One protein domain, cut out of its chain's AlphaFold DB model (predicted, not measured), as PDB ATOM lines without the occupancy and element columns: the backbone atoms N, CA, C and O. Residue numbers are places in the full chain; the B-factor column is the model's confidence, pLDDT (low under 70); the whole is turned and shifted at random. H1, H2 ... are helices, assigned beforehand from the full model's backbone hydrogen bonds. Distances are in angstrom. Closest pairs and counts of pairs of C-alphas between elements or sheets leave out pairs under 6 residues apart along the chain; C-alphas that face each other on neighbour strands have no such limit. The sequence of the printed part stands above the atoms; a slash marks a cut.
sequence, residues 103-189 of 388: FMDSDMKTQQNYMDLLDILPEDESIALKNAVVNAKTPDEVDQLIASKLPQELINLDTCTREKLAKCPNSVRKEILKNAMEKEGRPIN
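This is residues 103 to 189 of the 388 residues of an uncharacterized protein of Candidatus Cardinium hertigii (UniProt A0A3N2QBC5). H1, H2 and H3 form an up-and-down bundle, each running against the one before. H6 packs steeply on H1, with H4 and H5 near H6. The 87 printed residues, with six named helices, H1 to H6, and no named strand, form a compact all-helix domain: radius of gyration of the C-alphas 12.4 A, spans 30, 27 and 21 A.

H1, residues 108 to 120, touches H6, residues 170 to 183, with residues 116 to 120 alone, closest at the C-alphas of Asp 116 and Lys 174, 6.0 A. H2, residues 123 to 134, and H3, residues 139 to 149, form a hairpin. H4, residues 152 to 155, is too short for an O i to N i+4 pair; in H2, H5, residues 159 to 167, and H6 each is within hydrogen-bond range, with 7 of 9 in H1 and 6 of 7 in H3.

H1 begins at C-alpha 108, (441.590, 402.522, 466.317); H6 ends at C-alpha 183, (436.071, 406.359, 491.811).

The printed part has no cut, no long link and no residue under pLDDT 70.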
ATOM      1  N   PHE A 103     448.332 411.279 465.224       90.81
ATOM      2  CA  PHE A 103     447.230 410.631 465.935       90.81
ATOM      3  C   PHE A 103     446.341 409.796 465.002       90.81
ATOM      4  O   PHE A 103     445.870 408.731 465.391       90.81
ATOM      5  N   MET A 104     446.122 410.250 463.766       87.94
ATOM      6  CA  MET A 104     445.342 409.498 462.779       87.94
ATOM      7  C   MET A 104     446.028 408.190 462.354       87.94
ATOM      8  O   MET A 104     445.335 407.276 461.907       87.94
ATOM      9  N   ASP A 105     447.349 408.084 462.535       87.56
ATOM     10  CA  ASP A 105     448.128 406.863 462.301       87.56
ATOM     11  C   ASP A 105     448.131 405.904 463.512       87.56
ATOM     12  O   ASP A 105     448.556 404.753 463.387       87.56
ATOM     13  N   SER A 106     447.655 406.346 464.685       87.81
ATOM     14  CA  SER A 106     447.499 405.497 465.872       87.81
ATOM     15  C   SER A 106     446.399 404.455 465.682       87.81
ATOM     16  O   SER A 106     445.501 404.600 464.850       87.81
ATOM     17  N   ASP A 107     446.430 403.400 466.498       87.38
ATOM     18  CA  ASP A 107     445.434 402.342 466.407       87.38
ATOM     19  C   ASP A 107     444.004 402.839 466.723       87.38
ATOM     20  O   ASP A 107     443.778 403.804 467.461       87.38
ATOM     21  N   MET A 108     443.003 402.151 466.166       85.88
ATOM     22  CA  MET A 108     441.590 402.522 466.317       85.88
ATOM     23  C   MET A 108     441.121 402.571 467.777       85.88
ATOM     24  O   MET A 108     440.200 403.320 468.107       85.88
ATOM     25  N   LYS A 109     441.719 401.771 468.663       85.31
ATOM     26  CA  LYS A 109     441.373 401.738 470.085       85.31
ATOM     27  C   LYS A 109     441.936 402.969 470.797       85.31
ATOM     28  O   LYS A 109     441.218 403.559 471.602       85.31
ATOM     29  N   THR A 110     443.154 403.395 470.487       88.81
ATOM     30  CA  THR A 110     443.719 404.663 470.959       88.81
ATOM     31  C   THR A 110     442.862 405.835 470.508       88.81
ATOM     32  O   THR A 110     442.464 406.657 471.338       88.81
ATOM     33  N   GLN A 111     442.496 405.876 469.223       89.62
ATOM     34  CA  GLN A 111     441.631 406.932 468.699       89.62
ATOM     35  C   GLN A 111     440.284 406.976 469.430       89.62
ATOM     36  O   GLN A 111     439.775 408.047 469.763       89.62
ATOM     37  N   GLN A 112     439.720 405.808 469.734       89.56
ATOM     38  CA  GLN A 112     438.469 405.705 470.468       89.56
ATOM     39  C   GLN A 112     438.578 406.154 471.926       89.56
ATOM     40  O   GLN A 112     437.719 406.901 472.391       89.56
ATOM     41  N   ASN A 113     439.630 405.742 472.633       89.69
ATOM     42  CA  ASN A 113     439.873 406.176 474.007       89.69
ATOM     43  C   ASN A 113     440.035 407.696 474.089       89.69
ATOM     44  O   ASN A 113     439.512 408.318 475.007       89.69
ATOM     45  N   TYR A 114     440.722 408.299 473.115       93.69
ATOM     46  CA  TYR A 114     440.832 409.750 473.005       93.69
ATOM     47  C   TYR A 114     439.465 410.422 472.847       93.69
ATOM     48  O   TYR A 114     439.145 411.332 473.606       93.69
ATOM     49  N   MET A 115     438.634 409.941 471.915       91.06
ATOM     50  CA  MET A 115     437.279 410.470 471.711       91.06
ATOM     51  C   MET A 115     436.411 410.346 472.972       91.06
ATOM     52  O   MET A 115     435.705 411.287 473.329       91.06
ATOM     53  N   ASP A 116     436.475 409.206 473.663       89.69
ATOM     54  CA  ASP A 116     435.707 408.987 474.892       89.69
ATOM     55  C   ASP A 116     436.208 409.891 476.038       89.69
ATOM     56  O   ASP A 116     435.395 410.429 476.788       89.69
ATOM     57  N   LEU A 117     437.524 410.121 476.137       92.12
ATOM     58  CA  LEU A 117     438.124 411.033 477.115       92.12
ATOM     59  C   LEU A 117     437.741 412.494 476.875       92.12
ATOM     60  O   LEU A 117     437.413 413.178 477.841       92.12
ATOM     61  N   LEU A 118     437.752 412.977 475.627       91.88
ATOM     62  CA  LEU A 118     437.406 414.372 475.318       91.88
ATOM     63  C   LEU A 118     436.000 414.762 475.789       91.88
ATOM     64  O   LEU A 118     435.778 415.914 476.156       91.88
ATOM     65  N   ASP A 119     435.060 413.817 475.774       87.00
ATOM     66  CA  ASP A 119     433.680 414.068 476.194       87.00
ATOM     67  C   ASP A 119     433.488 413.983 477.723       87.00
ATOM     68  O   ASP A 119     432.476 414.459 478.240       87.00
ATOM     69  N   ILE A 120     434.429 413.375 478.457       89.06
ATOM     70  CA  ILE A 120     434.323 413.143 479.910       89.06
ATOM     71  C   ILE A 120     435.220 414.083 480.709       89.06
ATOM     72  O   ILE A 120     434.849 414.487 481.812       89.06
ATOM     73  N   LEU A 121     436.398 414.414 480.186       90.62
ATOM     74  CA  LEU A 121     437.330 415.311 480.849       90.62
ATOM     75  C   LEU A 121     436.743 416.732 480.948       90.62
ATOM     76  O   LEU A 121     435.971 417.151 480.080       90.62
ATOM     77  N   PRO A 122     437.103 417.489 482.000       91.06
ATOM     78  CA  PRO A 122     436.873 418.927 482.046       91.06
ATOM     79  C   PRO A 122     437.450 419.624 480.810       91.06
ATOM     80  O   PRO A 122     438.465 419.191 480.262       91.06
ATOM     81  N   GLU A 123     436.830 420.722 480.383       91.19
ATOM     82  CA  GLU A 123     437.186 421.389 479.123       91.19
ATOM     83  C   GLU A 123     438.669 421.800 479.050       91.19
ATOM     84  O   GLU A 123     439.321 421.618 478.023       91.19
ATOM     85  N   ASP A 124     439.237 422.305 480.146       91.62
ATOM     86  CA  ASP A 124     440.652 422.672 480.239       91.62
ATOM     87  C   ASP A 124     441.584 421.459 480.100       91.62
ATOM     88  O   ASP A 124     442.613 421.540 479.421       91.62
ATOM     89  N   GLU A 125     441.202 420.313 480.666       93.25
ATOM     90  CA  GLU A 125     441.929 419.053 480.499       93.25
ATOM     91  C   GLU A 125     441.795 418.471 479.089       93.25
ATOM     92  O   GLU A 125     442.782 417.958 478.554       93.25
ATOM     93  N   SER A 126     440.624 418.587 478.462       93.94
ATOM     94  CA  SER A 126     440.396 418.178 477.072       93.94
ATOM     95  C   SER A 126     441.257 418.987 476.101       93.94
ATOM     96  O   SER A 126     441.908 418.419 475.222       93.94
ATOM     97  N   ILE A 127     441.344 420.308 476.297       92.88
ATOM     98  CA  ILE A 127     442.229 421.183 475.515       92.88
ATOM     99  C   ILE A 127     443.697 420.802 475.733       92.88
ATOM    100  O   ILE A 127     444.460 420.698 474.768       92.88
ATOM    101  N   ALA A 128     444.105 420.574 476.986       93.69
ATOM    102  CA  ALA A 128     445.470 420.170 477.305       93.69
ATOM    103  C   ALA A 128     445.833 418.819 476.666       93.69
ATOM    104  O   ALA A 128     446.914 418.695 476.086       93.69
ATOM    105  N   LEU A 129     444.927 417.837 476.714       94.75
ATOM    106  CA  LEU A 129     445.106 416.528 476.088       94.75
ATOM    107  C   LEU A 129     445.229 416.655 474.569       94.75
ATOM    108  O   LEU A 129     446.198 416.154 474.002       94.75
ATOM    109  N   LYS A 130     444.310 417.375 473.911       94.69
ATOM    110  CA  LYS A 130     444.382 417.610 472.464       94.69
ATOM    111  C   LYS A 130     445.694 418.282 472.076       94.69
ATOM    112  O   LYS A 130     446.350 417.846 471.139       94.69
ATOM    113  N   ASN A 131     446.120 419.313 472.805       93.56
ATOM    114  CA  ASN A 131     447.388 419.989 472.526       93.56
ATOM    115  C   ASN A 131     448.595 419.065 472.736       93.56
ATOM    116  O   ASN A 131     449.556 419.151 471.977       93.56
ATOM    117  N   ALA A 132     448.567 418.179 473.733       94.31
ATOM    118  CA  ALA A 132     449.626 417.192 473.921       94.31
ATOM    119  C   ALA A 132     449.678 416.197 472.753       94.31
ATOM    120  O   ALA A 132     450.751 415.972 472.200       94.31
ATOM    121  N   VAL A 133     448.521 415.674 472.331       94.00
ATOM    122  CA  VAL A 133     448.391 414.755 471.189       94.00
ATOM    123  C   VAL A 133     448.863 415.410 469.890       94.00
ATOM    124  O   VAL A 133     449.612 414.799 469.138       94.00
ATOM    125  N   VAL A 134     448.500 416.672 469.657       92.88
ATOM    126  CA  VAL A 134     448.921 417.427 468.466       92.88
ATOM    127  C   VAL A 134     450.440 417.626 468.394       92.88
ATOM    128  O   VAL A 134     451.015 417.711 467.314       92.88
ATOM    129  N   ASN A 135     451.103 417.712 469.548       92.69
ATOM    130  CA  ASN A 135     452.551 417.903 469.627       92.69
ATOM    131  C   ASN A 135     453.336 416.584 469.718       92.69
ATOM    132  O   ASN A 135     454.568 416.621 469.799       92.69
ATOM    133  N   ALA A 136     452.653 415.437 469.724       93.50
ATOM    134  CA  ALA A 136     453.295 414.132 469.731       93.50
ATOM    135  C   ALA A 136     453.989 413.865 468.389       93.50
ATOM    136  O   ALA A 136     453.499 414.229 467.319       93.50
ATOM    137  N   LYS A 137     455.154 413.223 468.443       92.88
ATOM    138  CA  LYS A 137     455.988 412.938 467.268       92.88
ATOM    139  C   LYS A 137     455.791 411.530 466.734       92.88
ATOM    140  O   LYS A 137     456.173 411.262 465.597       92.88
ATOM    141  N   THR A 138     455.254 410.632 467.554       92.06
ATOM    142  CA  THR A 138     455.054 409.225 467.203       92.06
ATOM    143  C   THR A 138     453.702 408.710 467.704       92.06
ATOM    144  O   THR A 138     453.192 409.227 468.701       92.06
ATOM    145  N   PRO A 139     453.130 407.676 467.060       91.25
ATOM    146  CA  PRO A 139     451.925 407.011 467.558       91.25
ATOM    147  C   PRO A 139     452.091 406.445 468.978       91.25
ATOM    148  O   PRO A 139     451.176 406.561 469.785       91.25
ATOM    149  N   ASP A 140     453.275 405.935 469.328       91.44
ATOM    150  CA  ASP A 140     453.556 405.416 470.676       91.44
ATOM    151  C   ASP A 140     453.488 406.518 471.750       91.44
ATOM    152  O   ASP A 140     453.020 406.289 472.867       91.44
ATOM    153  N   GLU A 141     453.947 407.735 471.431       93.38
ATOM    154  CA  GLU A 141     453.802 408.893 472.323       93.38
ATOM    155  C   GLU A 141     452.324 409.258 472.510       93.38
ATOM    156  O   GLU A 141     451.900 409.550 473.630       93.38
ATOM    157  N   VAL A 142     451.528 409.202 471.440       92.56
ATOM    158  CA  VAL A 142     450.074 409.418 471.492       92.56
ATOM    159  C   VAL A 142     449.404 408.381 472.400       92.56
ATOM    160  O   VAL A 142     448.638 408.755 473.292       92.56
ATOM    161  N   ASP A 143     449.739 407.101 472.234       91.19
ATOM    162  CA  ASP A 143     449.218 406.007 473.057       91.19
ATOM    163  C   ASP A 143     449.539 406.223 474.540       91.19
ATOM    164  O   ASP A 143     448.663 406.087 475.395       91.19
ATOM    165  N   GLN A 144     450.778 406.613 474.858       92.00
ATOM    166  CA  GLN A 144     451.201 406.901 476.231       92.00
ATOM    167  C   GLN A 144     450.464 408.105 476.826       92.00
ATOM    168  O   GLN A 144     450.027 408.049 477.979       92.00
ATOM    169  N   LEU A 145     450.293 409.183 476.053       94.19
ATOM    170  CA  LEU A 145     449.558 410.373 476.483       94.19
ATOM    171  C   LEU A 145     448.104 410.032 476.816       94.19
ATOM    172  O   LEU A 145     447.619 410.396 477.890       94.19
ATOM    173  N   ILE A 146     447.428 409.285 475.943       93.38
ATOM    174  CA  ILE A 146     446.039 408.860 476.149       93.38
ATOM    175  C   ILE A 146     445.944 407.882 477.322       93.38
ATOM    176  O   ILE A 146     445.105 408.065 478.205       93.38
ATOM    177  N   ALA A 147     446.839 406.894 477.399       90.94
ATOM    178  CA  ALA A 147     446.874 405.931 478.495       90.94
ATOM    179  C   ALA A 147     447.080 406.606 479.858       90.94
ATOM    180  O   ALA A 147     446.446 406.207 480.830       90.94
ATOM    181  N   SER A 148     447.890 407.668 479.937       91.38
ATOM    182  CA  SER A 148     448.123 408.408 481.188       91.38
ATOM    183  C   SER A 148     446.861 409.075 481.758       91.38
ATOM    184  O   SER A 148     446.756 409.311 482.966       91.38
ATOM    185  N   LYS A 149     445.881 409.369 480.895       91.56
ATOM    186  CA  LYS A 149     444.607 409.988 481.278       91.56
ATOM    187  C   LYS A 149     443.528 408.976 481.641       91.56
ATOM    188  O   LYS A 149     442.571 409.354 482.315       91.56
ATOM    189  N   LEU A 150     443.697 407.709 481.269       90.31
ATOM    190  CA  LEU A 150     442.758 406.655 481.631       90.31
ATOM    191  C   LEU A 150     442.867 406.288 483.126       90.31
ATOM    192  O   LEU A 150     443.956 406.337 483.707       90.31
ATOM    193  N   PRO A 151     441.749 405.893 483.758       89.50
ATOM    194  CA  PRO A 151     441.743 405.233 485.058       89.50
ATOM    195  C   PRO A 151     442.601 403.968 485.071       89.50
ATOM    196  O   PRO A 151     442.570 403.165 484.135       89.50
ATOM    197  N   GLN A 152     443.315 403.749 486.168       86.06
ATOM    198  CA  GLN A 152     444.157 402.583 486.391       86.06
ATOM    199  C   GLN A 152     443.353 401.280 486.324       86.06
ATOM    200  O   GLN A 152     443.845 400.285 485.793       86.06
ATOM    201  N   GLU A 153     442.104 401.284 486.799       84.25
ATOM    202  CA  GLU A 153     441.219 400.115 486.698       84.25
ATOM    203  C   GLU A 153     440.955 399.709 485.240       84.25
ATOM    204  O   GLU A 153     440.948 398.519 484.931       84.25
ATOM    205  N   LEU A 154     440.826 400.677 484.324       85.31
ATOM    206  CA  LEU A 154     440.645 400.413 482.892       85.31
ATOM    207  C   LEU A 154     441.934 399.938 482.213       85.31
ATOM    208  O   LEU A 154     441.897 399.081 481.326       85.31
ATOM    209  N   ILE A 155     443.080 400.465 482.644       85.38
ATOM    210  CA  ILE A 155     444.398 400.032 482.162       85.38
ATOM    211  C   ILE A 155     444.637 398.565 482.543       85.38
ATOM    212  O   ILE A 155     445.069 397.770 481.701       85.38
ATOM    213  N   ASN A 156     444.289 398.203 483.779       85.25
ATOM    214  CA  ASN A 156     444.534 396.891 484.374       85.25
ATOM    215  C   ASN A 156     443.539 395.799 483.944       85.25
ATOM    216  O   ASN A 156     443.711 394.650 484.351       85.25
ATOM    217  N   LEU A 157     442.525 396.117 483.128       83.75
ATOM    218  CA  LEU A 157     441.603 395.113 482.592       83.75
ATOM    219  C   LEU A 157     442.356 394.017 481.836       83.75
ATOM    220  O   LEU A 157     443.256 394.303 481.035       83.75
ATOM    221  N   ASP A 158     441.941 392.769 482.028       85.19
ATOM    222  CA  ASP A 158     442.446 391.655 481.235       85.19
ATOM    223  C   ASP A 158     442.026 391.791 479.760       85.19
ATOM    224  O   ASP A 158     441.092 392.519 479.405       85.19
ATOM    225  N   THR A 159     442.735 391.089 478.874       82.06
ATOM    226  CA  THR A 159     442.520 391.173 477.424       82.06
ATOM    227  C   THR A 159     441.080 390.843 477.027       82.06
ATOM    228  O   THR A 159     440.512 391.543 476.191       82.06
ATOM    229  N   CYS A 160     440.462 389.840 477.658       81.75
ATOM    230  CA  CYS A 160     439.102 389.410 477.337       81.75
ATOM    231  C   CYS A 160     438.087 390.499 477.716       81.75
ATOM    232  O   CYS A 160     437.268 390.901 476.889       81.75
ATOM    233  N   THR A 161     438.172 391.043 478.928       80.62
ATOM    234  CA  THR A 161     437.270 392.113 479.390       80.62
ATOM    235  C   THR A 161     437.440 393.393 478.577       80.62
ATOM    236  O   THR A 161     436.459 394.048 478.217       80.62
ATOM    237  N   ARG A 162     438.676 393.721 478.195       80.81
ATOM    238  CA  ARG A 162     438.980 394.883 477.355       80.81
ATOM    239  C   ARG A 162     438.394 394.759 475.948       80.81
ATOM    240  O   ARG A 162     437.857 395.734 475.423       80.81
ATOM    241  N   GLU A 163     438.463 393.574 475.345       82.19
ATOM    242  CA  GLU A 163     437.829 393.301 474.050       82.19
ATOM    243  C   GLU A 163     436.306 393.403 474.119       82.19
ATOM    244  O   GLU A 163     435.680 393.909 473.185       82.19
ATOM    245  N   LYS A 164     435.698 392.949 475.220       81.69
ATOM    246  CA  LYS A 164     434.256 393.110 475.425       81.69
ATOM    247  C   LYS A 164     433.883 394.588 475.570       81.69
ATOM    248  O   LYS A 164     432.980 395.045 474.875       81.69
ATOM    249  N   LEU A 165     434.623 395.354 476.378       81.75
ATOM    250  CA  LEU A 165     434.410 396.796 476.537       81.75
ATOM    251  C   LEU A 165     434.523 397.541 475.200       81.75
ATOM    252  O   LEU A 165     433.706 398.411 474.914       81.75
ATOM    253  N   ALA A 166     435.487 397.175 474.351       79.31
ATOM    254  CA  ALA A 166     435.665 397.787 473.034       79.31
ATOM    255  C   ALA A 166     434.450 397.604 472.105       79.31
ATOM    256  O   ALA A 166     434.225 398.447 471.239       79.31
ATOM    257  N   LYS A 167     433.661 396.537 472.299       80.56
ATOM    258  CA  LYS A 167     432.446 396.232 471.523       80.56
ATOM    259  C   LYS A 167     431.182 396.893 472.080       80.56
ATOM    260  O   LYS A 167     430.153 396.865 471.407       80.56
ATOM    261  N   CYS A 168     431.238 397.479 473.276       78.31
ATOM    262  CA  CYS A 168     430.099 398.175 473.862       78.31
ATOM    263  C   CYS A 168     429.760 399.465 473.084       78.31
ATOM    264  O   CYS A 168     430.658 400.111 472.534       78.31
ATOM    265  N   PRO A 169     428.482 399.895 473.088       80.88
ATOM    266  CA  PRO A 169     428.086 401.202 472.569       80.88
ATOM    267  C   PRO A 169     428.837 402.359 473.246       80.88
ATOM    268  O   PRO A 169     429.184 402.277 474.427       80.88
ATOM    269  N   ASN A 170     429.017 403.471 472.523       81.19
ATOM    270  CA  ASN A 170     429.721 404.661 473.027       81.19
ATOM    271  C   ASN A 170     429.157 405.164 474.363       81.19
ATOM    272  O   ASN A 170     429.925 405.517 475.250       81.19
ATOM    273  N   SER A 171     427.831 405.182 474.518       81.06
ATOM    274  CA  SER A 171     427.164 405.612 475.755       81.06
ATOM    275  C   SER A 171     427.592 404.773 476.960       81.06
ATOM    276  O   SER A 171     427.954 405.326 477.995       81.06
ATOM    277  N   VAL A 172     427.636 403.448 476.797       82.19
ATOM    278  CA  VAL A 172     428.027 402.499 477.847       82.19
ATOM    279  C   VAL A 172     429.511 402.630 478.177       82.19
ATOM    280  O   VAL A 172     429.873 402.699 479.348       82.19
ATOM    281  N   ARG A 173     430.385 402.714 477.164       85.81
ATOM    282  CA  ARG A 173     431.827 402.906 477.401       85.81
ATOM    283  C   ARG A 173     432.109 404.187 478.172       85.81
ATOM    284  O   ARG A 173     432.897 404.168 479.112       85.81
ATOM    285  N   LYS A 174     431.430 405.275 477.804       86.56
ATOM    286  CA  LYS A 174     431.567 406.567 478.476       86.56
ATOM    287  C   LYS A 174     431.065 406.528 479.912       86.56
ATOM    288  O   LYS A 174     431.724 407.075 480.785       86.56
ATOM    289  N   GLU A 175     429.946 405.857 480.173       86.50
ATOM    290  CA  GLU A 175     429.438 405.656 481.536       86.50
ATOM    291  C   GLU A 175     430.452 404.885 482.398       86.50
ATOM    292  O   GLU A 175     430.772 405.310 483.505       86.50
ATOM    293  N   ILE A 176     431.021 403.796 481.868       86.75
ATOM    294  CA  ILE A 176     432.038 402.992 482.564       86.75
ATOM    295  C   ILE A 176     433.300 403.821 482.837       86.75
ATOM    296  O   ILE A 176     433.809 403.812 483.958       86.75
ATOM    297  N   LEU A 177     433.787 404.564 481.838       88.81
ATOM    298  CA  LEU A 177     434.952 405.440 481.977       88.81
ATOM    299  C   LEU A 177     434.702 406.551 483.003       88.81
ATOM    300  O   LEU A 177     435.549 406.781 483.865       88.81
ATOM    301  N   LYS A 178     433.522 407.176 482.980       88.81
ATOM    302  CA  LYS A 178     433.120 408.197 483.950       88.81
ATOM    303  C   LYS A 178     433.084 407.641 485.375       88.81
ATOM    304  O   LYS A 178     433.706 408.224 486.257       88.81
ATOM    305  N   ASN A 179     432.444 406.492 485.587       87.12
ATOM    306  CA  ASN A 179     432.373 405.849 486.903       87.12
ATOM    307  C   ASN A 179     433.770 405.493 487.438       87.12
ATOM    308  O   ASN A 179     434.064 405.716 488.612       87.12
ATOM    309  N   ALA A 180     434.654 404.979 486.576       87.81
ATOM    310  CA  ALA A 180     436.033 404.670 486.946       87.81
ATOM    311  C   ALA A 180     436.836 405.938 487.303       87.81
ATOM    312  O   ALA A 180     437.596 405.939 488.271       87.81
ATOM    313  N   MET A 181     436.639 407.041 486.574       88.19
ATOM    314  CA  MET A 181     437.264 408.331 486.884       88.19
ATOM    315  C   MET A 181     436.763 408.928 488.206       88.19
ATOM    316  O   MET A 181     437.577 409.382 489.012       88.19
ATOM    317  N   GLU A 182     435.451 408.891 488.455       87.44
ATOM    318  CA  GLU A 182     434.843 409.354 489.710       87.44
ATOM    319  C   GLU A 182     435.367 408.563 490.916       87.44
ATOM    320  O   GLU A 182     435.686 409.149 491.954       87.44
ATOM    321  N   LYS A 183     435.523 407.240 490.770       85.81
ATOM    322  CA  LYS A 183     436.071 406.359 491.811       85.81
ATOM    323  C   LYS A 183     437.521 406.702 492.167       85.81
ATOM    324  O   LYS A 183     437.892 406.642 493.337       85.81
ATOM    325  N   GLU A 184     438.321 407.115 491.186       87.12
ATOM    326  CA  GLU A 184     439.689 407.610 491.397       87.12
ATOM    327  C   GLU A 184     439.749 409.071 491.877       87.12
ATOM    328  O   GLU A 184     440.837 409.607 492.090       87.12
ATOM    329  N   GLY A 185     438.602 409.735 492.053       82.44
ATOM    330  CA  GLY A 185     438.533 411.140 492.450       82.44
ATOM    331  C   GLY A 185     439.054 412.102 491.381       82.44
ATOM    332  O   GLY A 185     439.439 413.227 491.711       82.44
ATOM    333  N   ARG A 186     439.095 411.676 490.111       84.56
ATOM    334  CA  ARG A 186     439.496 412.537 488.997       84.56
ATOM    335  C   ARG A 186     438.365 413.510 488.658       84.56
ATOM    336  O   ARG A 186     437.194 413.126 488.716       84.56
ATOM    337  N   PRO A 187     438.686 414.763 488.303       79.44
ATOM    338  CA  PRO A 187     437.673 415.705 487.866       79.44
ATOM    339  C   PRO A 187     437.053 415.216 486.552       79.44
ATOM    340  O   PRO A 187     437.736 414.701 485.667       79.44
ATOM    341  N   ILE A 188     435.741 415.376 486.446       82.00
ATOM    342  CA  ILE A 188     434.936 415.016 485.281       82.00
ATOM    343  C   ILE A 188     434.067 416.211 484.901       82.00
ATOM    344  O   ILE A 188     433.739 417.045 485.751       82.00
ATOM    345  N   ASN A 189     433.679 416.291 483.633       73.69
ATOM    346  CA  ASN A 189     432.766 417.318 483.162       73.69
ATOM    347  C   ASN A 189     431.437 417.210 483.930       73.69
ATOM    348  O   ASN A 189     430.856 416.124 484.059       73.69
TER     349      ASN A 189